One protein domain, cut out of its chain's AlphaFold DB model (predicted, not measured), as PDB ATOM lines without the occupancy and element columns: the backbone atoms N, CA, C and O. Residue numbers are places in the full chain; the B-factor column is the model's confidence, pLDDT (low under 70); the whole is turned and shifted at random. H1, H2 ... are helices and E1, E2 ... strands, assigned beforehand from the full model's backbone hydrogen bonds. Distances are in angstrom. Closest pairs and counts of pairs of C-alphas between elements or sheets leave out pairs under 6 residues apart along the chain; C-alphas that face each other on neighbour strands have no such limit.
ATOM      1  N   PRO A   8     158.737 150.025 191.459       95.31
ATOM      2  CA  PRO A   8     157.409 149.494 191.188       95.31
ATOM      3  C   PRO A   8     157.148 149.522 189.678       95.31
ATOM      4  O   PRO A   8     157.230 150.577 189.053       95.31
ATOM      5  N   LEU A   9     156.846 148.364 189.091       94.50
ATOM      6  CA  LEU A   9     156.476 148.249 187.677       94.50
ATOM      7  C   LEU A   9     154.981 148.453 187.459       94.50
ATOM      8  O   LEU A   9     154.575 149.038 186.460       94.50
ATOM      9  N   MET A  10     154.160 147.954 188.379       95.31
ATOM     10  CA  MET A  10     152.709 148.021 188.253       95.31
ATOM     11  C   MET A  10     152.053 148.068 189.628       95.31
ATOM     12  O   MET A  10     152.403 147.299 190.521       95.31
ATOM     13  N   PHE A  11     151.056 148.938 189.763       96.06
ATOM     14  CA  PHE A  11     150.106 148.942 190.870       96.06
ATOM     15  C   PHE A  11     148.759 148.481 190.336       96.06
ATOM     16  O   PHE A  11     148.286 148.993 189.323       96.06
ATOM     17  N   THR A  12     148.136 147.509 190.992       94.75
ATOM     18  CA  THR A  12     146.883 146.936 190.506       94.75
ATOM     19  C   THR A  12     145.955 146.548 191.649       94.75
ATOM     20  O   THR A  12     146.386 146.069 192.695       94.75
ATOM     21  N   LYS A  13     144.647 146.737 191.436       93.44
ATOM     22  CA  LYS A  13     143.601 146.197 192.322       93.44
ATOM     23  C   LYS A  13     143.401 144.693 192.133       93.44
ATOM     24  O   LYS A  13     142.704 144.053 192.914       93.44
ATOM     25  N   TYR A  14     143.963 144.131 191.067       91.38
ATOM     26  CA  TYR A  14     143.860 142.719 190.765       91.38
ATOM     27  C   TYR A  14     144.960 141.927 191.475       91.38
ATOM     28  O   TYR A  14     146.141 142.179 191.264       91.38
ATOM     29  N   CYS A  15     144.567 140.925 192.262       90.88
ATOM     30  CA  CYS A  15     145.494 140.005 192.915       90.88
ATOM     31  C   CYS A  15     145.805 138.808 191.990       90.88
ATOM     32  O   CYS A  15     144.898 138.012 191.719       90.88
ATOM     33  N   PRO A  16     147.065 138.608 191.546       90.62
ATOM     34  CA  PRO A  16     147.433 137.472 190.695       90.62
ATOM     35  C   PRO A  16     147.127 136.114 191.339       90.62
ATOM     36  O   PRO A  16     146.689 135.187 190.662       90.62
ATOM     37  N   LEU A  17     147.263 136.007 192.665       91.69
ATOM     38  CA  LEU A  17     146.991 134.767 193.391       91.69
ATOM     39  C   LEU A  17     145.504 134.396 193.396       91.69
ATOM     40  O   LEU A  17     145.168 133.213 193.437       91.69
ATOM     41  N   LYS A  18     144.594 135.374 193.283       91.12
ATOM     42  CA  LYS A  18     143.157 135.091 193.149       91.12
ATOM     43  C   LYS A  18     142.868 134.292 191.876       91.12
ATOM     44  O   LYS A  18     142.036 133.392 191.913       91.12
ATOM     45  N   LYS A  19     143.587 134.562 190.779       88.31
ATOM     46  CA  LYS A  19     143.458 133.812 189.516       88.31
ATOM     47  C   LYS A  19     143.805 132.338 189.664       88.31
ATOM     48  O   LYS A  19     143.204 131.500 189.004       88.31
ATOM     49  N   MET A  20     144.778 132.055 190.523       88.81
ATOM     50  CA  MET A  20     145.308 130.719 190.779       88.81
ATOM     51  C   MET A  20     144.507 129.967 191.851       88.81
ATOM     52  O   MET A  20     144.947 128.918 192.305       88.81
ATOM     53  N   ASN A  21     143.355 130.497 192.287       90.69
ATOM     54  CA  ASN A  21     142.581 129.993 193.429       90.69
ATOM     55  C   ASN A  21     143.401 129.929 194.735       90.69
ATOM     56  O   ASN A  21     143.182 129.073 195.587       90.69
ATOM     57  N   GLN A  22     144.338 130.863 194.902       89.94
ATOM     58  CA  GLN A  22     145.254 130.980 196.043       89.94
ATOM     59  C   GLN A  22     145.000 132.276 196.833       89.94
ATOM     60  O   GLN A  22     145.915 132.937 197.321       89.94
ATOM     61  N   CYS A  23     143.740 132.696 196.953       89.88
ATOM     62  CA  CYS A  23     143.402 133.866 197.760       89.88
ATOM     63  C   CYS A  23     143.704 133.605 199.251       89.88
ATOM     64  O   CYS A  23     143.471 132.509 199.751       89.88
ATOM     65  N   GLY A  24     144.223 134.609 199.964       87.06
ATOM     66  CA  GLY A  24     144.526 134.533 201.401       87.06
ATOM     67  C   GLY A  24     145.936 134.038 201.739       87.06
ATOM     68  O   GLY A  24     146.522 134.517 202.709       87.06
ATOM     69  N   VAL A  25     146.541 133.173 200.916       89.50
ATOM     70  CA  VAL A  25     147.927 132.715 201.154       89.50
ATOM     71  C   VAL A  25     148.979 133.781 200.836       89.50
ATOM     72  O   VAL A  25     150.094 133.702 201.340       89.50
ATOM     73  N   CYS A  26     148.609 134.844 200.109       86.12
ATOM     74  CA  CYS A  26     149.449 136.032 199.910       86.12
ATOM     75  C   CYS A  26     149.950 136.669 201.218       86.12
ATOM     76  O   CYS A  26     150.940 137.391 201.191       86.12
ATOM     77  N   LYS A  27     149.282 136.416 202.353       84.69
ATOM     78  CA  LYS A  27     149.650 136.959 203.670       84.69
ATOM     79  C   LYS A  27     150.660 136.106 204.436       84.69
ATOM     80  O   LYS A  27     151.159 136.542 205.466       84.69
ATOM     81  N   THR A  28     150.932 134.881 203.985       86.44
ATOM     82  CA  THR A  28     151.781 133.929 204.723       86.44
ATOM     83  C   THR A  28     153.140 133.714 204.076       86.44
ATOM     84  O   THR A  28     154.066 133.253 204.741       86.44
ATOM     85  N   ARG A  29     153.271 134.011 202.780       88.56
ATOM     86  CA  ARG A  29     154.488 133.787 201.996       88.56
ATOM     87  C   ARG A  29     154.716 134.928 201.014       88.56
ATOM     88  O   ARG A  29     153.785 135.639 200.647       88.56
ATOM     89  N   SER A  30     155.956 135.045 200.557       90.06
ATOM     90  CA  SER A  30     156.328 135.922 199.449       90.06
ATOM     91  C   SER A  30     156.120 135.208 198.117       90.06
ATOM     92  O   SER A  30     156.318 133.995 198.017       90.06
ATOM     93  N   TYR A  31     155.733 135.965 197.094       93.12
ATOM     94  CA  TYR A  31     155.443 135.444 195.762       93.12
ATOM     95  C   TYR A  31     156.116 136.297 194.693       93.12
ATOM     96  O   TYR A  31     156.356 137.488 194.886       93.12
ATOM     97  N   GLU A  32     156.385 135.682 193.547       94.62
ATOM     98  CA  GLU A  32     156.974 136.338 192.385       94.62
ATOM     99  C   GLU A  32     156.239 135.870 191.125       94.62
ATOM    100  O   GLU A  32     155.816 134.713 191.040       94.62
ATOM    101  N   LEU A  33     156.082 136.756 190.144       93.88
ATOM    102  CA  LEU A  33     155.715 136.363 188.785       93.88
ATOM    103  C   LEU A  33     156.977 135.938 188.050       93.88
ATOM    104  O   LEU A  33     158.009 136.586 188.190       93.88
ATOM    105  N   LYS A  34     156.895 134.875 187.258       94.81
ATOM    106  CA  LYS A  34     158.008 134.404 186.439       94.81
ATOM    107  C   LYS A  34     157.562 134.300 184.992       94.81
ATOM    108  O   LYS A  34     156.541 133.672 184.718       94.81
ATOM    109  N   ASP A  35     158.342 134.886 184.102       91.94
ATOM    110  CA  ASP A  35     158.198 134.755 182.656       91.94
ATOM    111  C   ASP A  35     159.551 134.381 182.018       91.94
ATOM    112  O   ASP A  35     160.478 133.940 182.706       91.94
ATOM    113  N   GLU A  36     159.652 134.502 180.694       94.06
ATOM    114  CA  GLU A  36     160.891 134.264 179.942       94.06
ATOM    115  C   GLU A  36     161.962 135.352 180.146       94.06
ATOM    116  O   GLU A  36     163.140 135.117 179.880       94.06
ATOM    117  N   HIS A  37     161.575 136.530 180.639       87.00
ATOM    118  CA  HIS A  37     162.436 137.695 180.826       87.00
ATOM    119  C   HIS A  37     162.987 137.818 182.252       87.00
ATOM    120  O   HIS A  37     164.027 138.453 182.451       87.00
ATOM    121  N   GLY A  38     162.332 137.226 183.254       92.25
ATOM    122  CA  GLY A  38     162.843 137.193 184.620       92.25
ATOM    123  C   GLY A  38     161.809 136.843 185.686       92.25
ATOM    124  O   GLY A  38     160.767 136.242 185.421       92.25
ATOM    125  N   THR A  39     162.134 137.205 186.930       95.81
ATOM    126  CA  THR A  39     161.217 137.100 188.071       95.81
ATOM    127  C   THR A  39     160.877 138.478 188.622       95.81
ATOM    128  O   THR A  39     161.737 139.348 188.715       95.81
ATOM    129  N   PHE A  40     159.614 138.693 188.980       96.69
ATOM    130  CA  PHE A  40     159.065 139.980 189.395       96.69
ATOM    131  C   PHE A  40     158.381 139.828 190.751       96.69
ATOM    132  O   PHE A  40     157.305 139.223 190.828       96.69
ATOM    133  N   PRO A  41     158.977 140.349 191.834       96.44
ATOM    134  CA  PRO A  41     158.413 140.186 193.165       96.44
ATOM    135  C   PRO A  41     157.048 140.857 193.315       96.44
ATOM    136  O   PRO A  41     156.810 141.947 192.793       96.44
ATOM    137  N   ILE A  42     156.165 140.212 194.069       95.44
ATOM    138  CA  ILE A  42     154.821 140.690 194.373       95.44
ATOM    139  C   ILE A  42     154.766 141.158 195.829       95.44
ATOM    140  O   ILE A  42     154.999 140.375 196.748       95.44
ATOM    141  N   ILE A  43     154.366 142.411 196.041       95.19
ATOM    142  CA  ILE A  43     153.910 142.909 197.342       95.19
ATOM    143  C   ILE A  43     152.384 142.870 197.349       95.19
ATOM    144  O   ILE A  43     151.743 143.512 196.516       95.19
ATOM    145  N   SER A  44     151.809 142.128 198.293       93.44
ATOM    146  CA  SER A  44     150.369 142.146 198.561       93.44
ATOM    147  C   SER A  44     150.076 143.083 199.727       93.44
ATOM    148  O   SER A  44     150.713 142.969 200.771       93.44
ATOM    149  N   HIS A  45     149.114 143.984 199.548       92.44
ATOM    150  CA  HIS A  45     148.700 144.948 200.567       92.44
ATOM    151  C   HIS A  45     147.469 144.451 201.332       92.44
ATOM    152  O   HIS A  45     146.771 143.529 200.895       92.44
ATOM    153  N   ASP A  46     147.180 145.072 202.475       90.81
ATOM    154  CA  ASP A  46     146.067 144.668 203.345       90.81
ATOM    155  C   ASP A  46     144.689 144.824 202.688       90.81
ATOM    156  O   ASP A  46     143.786 144.023 202.941       90.81
ATOM    157  N   ASP A  47     144.552 145.794 201.785       92.25
ATOM    158  CA  ASP A  47     143.349 146.066 200.990       92.25
ATOM    159  C   ASP A  47     143.208 145.147 199.756       92.25
ATOM    160  O   ASP A  47     142.374 145.384 198.880       92.25
ATOM    161  N   CYS A  48     144.015 144.083 199.685       89.44
ATOM    162  CA  CYS A  48     144.115 143.145 198.565       89.44
ATOM    163  C   CYS A  48     144.577 143.766 197.238       89.44
ATOM    164  O   CYS A  48     144.523 143.090 196.204       89.44
ATOM    165  N   THR A  49     145.071 145.007 197.245       93.25
ATOM    166  CA  THR A  49     145.819 145.539 196.109       93.25
ATOM    167  C   THR A  49     147.206 144.910 196.045       93.25
ATOM    168  O   THR A  49     147.689 144.258 196.977       93.25
ATOM    169  N   THR A  50     147.843 145.028 194.890       94.56
ATOM    170  CA  THR A  50     149.124 144.392 194.614       94.56
ATOM    171  C   THR A  50     150.065 145.365 193.916       94.56
ATOM    172  O   THR A  50     149.680 146.051 192.968       94.56
ATOM    173  N   THR A  51     151.318 145.388 194.365       96.69
ATOM    174  CA  THR A  51     152.425 146.039 193.661       96.69
ATOM    175  C   THR A  51     153.355 144.976 193.099       96.69
ATOM    176  O   THR A  51     153.881 144.149 193.840       96.69
ATOM    177  N   ILE A  52     153.582 145.020 191.790       96.38
ATOM    178  CA  ILE A  52     154.587 144.198 191.114       96.38
ATOM    179  C   ILE A  52     155.866 145.025 191.017       96.38
ATOM    180  O   ILE A  52     155.855 146.154 190.516       96.38
ATOM    181  N   LEU A  53     156.966 144.473 191.515       97.25
ATOM    182  CA  LEU A  53     158.282 145.095 191.519       97.25
ATOM    183  C   LEU A  53     159.124 144.641 190.327       97.25
ATOM    184  O   LEU A  53     158.933 143.561 189.776       97.25
ATOM    185  N   ASN A  54     160.115 145.454 189.972       95.56
ATOM    186  CA  ASN A  54     161.096 145.096 188.960       95.56
ATOM    187  C   ASN A  54     161.970 143.916 189.423       95.56
ATOM    188  O   ASN A  54     162.422 143.853 190.575       95.56
ATOM    189  N   GLY A  55     162.239 142.993 188.498       94.81
ATOM    190  CA  GLY A  55     163.126 141.863 188.736       94.81
ATOM    191  C   GLY A  55     164.553 142.283 189.050       94.81
ATOM    192  O   GLY A  55     165.181 141.697 189.934       94.81
ATOM    193  N   LYS A  56     165.027 143.381 188.451       95.44
ATOM    194  CA  LYS A  56     166.332 143.966 188.780       95.44
ATOM    195  C   LYS A  56     166.221 145.073 189.823       95.44
ATOM    196  O   LYS A  56     165.286 145.873 189.815       95.44
ATOM    197  N   THR A  57     167.192 145.123 190.726       96.81
ATOM    198  CA  THR A  57     167.273 146.137 191.786       96.81
ATOM    199  C   THR A  57     168.018 147.366 191.272       96.81
ATOM    200  O   THR A  57     169.103 147.241 190.710       96.81
TER     201      THR A  57
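Overview. This is residues 8 to 57 of the 120 residues of an uncharacterized protein of Clostridiales bacterium 43-6 (UniProt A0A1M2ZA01). A single strongly twisted sheet of four antiparallel strands, in the order E1, E4, E3, E2, makes the body, and the one short helix, H1, only grazes it. From the edge strand E1 the printed part passes through H1 and a long link to the other edge strand, E2, then comes back across the sheet through E3 and E4 until E4 is beside E1. The printed part has 50 residues with one named helix and four named strands, in the order E1, H1, E2, E3, E4, and its class is mostly strand. It is compact, with a radius of gyration of the C-alphas of 10.5 A, and its outline is only just elongated, spanning 27 by 18 by 17 A.

Arrangement. In the sheet, E4, residues 50 to 57, and E3, residues 39 to 44, are the inner strands. They form a hairpin, antiparallel at 145 degrees, with N 43 and O 51 within hydrogen-bond range at 2.8 A. E1, residues 8 to 12, is an edge strand and the antiparallel neighbour of E4 at 167 degrees; N 50 and O 12 are within hydrogen-bond range at 2.8 A. E2, residues 31 to 34, is the other edge strand. It forms a hairpin with E3, antiparallel at 146 degrees, and N 40 and O 33 are within hydrogen-bond range at 2.8 A. E2, E3 and E4 form a meander, each strand the antiparallel neighbour of the one before. From edge to edge the strands' lines turn by 73 degrees, and E1 and E2 are apart. H1, residues 16 to 19, is on the sheet but only grazes it, with its residues 16 to 17. H1 and E2 are near each other, with 5 pairs of C-alphas within 10 A. H1 is too short for any pair of O i and N i+4; its one pair of O i and N i+3 is within range.

Along the chain. E4 is the longest strand, 18.5 A from C-alpha 50 to C-alpha 57 at (167.273, 146.137, 191.786), and it bends by 50 degrees at residue 54. E3 measures 15.9 A, E1 10.9 A and E2 9.7 A from first to last C-alpha. E1 begins at C-alpha 8, (157.409, 149.494, 191.188). H1 measures 5.5 A, from C-alpha 16 at (147.433, 137.472, 190.695) to C-alpha 19.

Size, cuts and confidence. The two C-alphas farthest apart are those of Glu 36 and Asp 47, at 29.8 A. The printed part has no cut. The link from H1 to E2, 11 residues, is long; the other three links are tight. The mean pLDDT of the printed part is 92.5, and no printed residue is under 70.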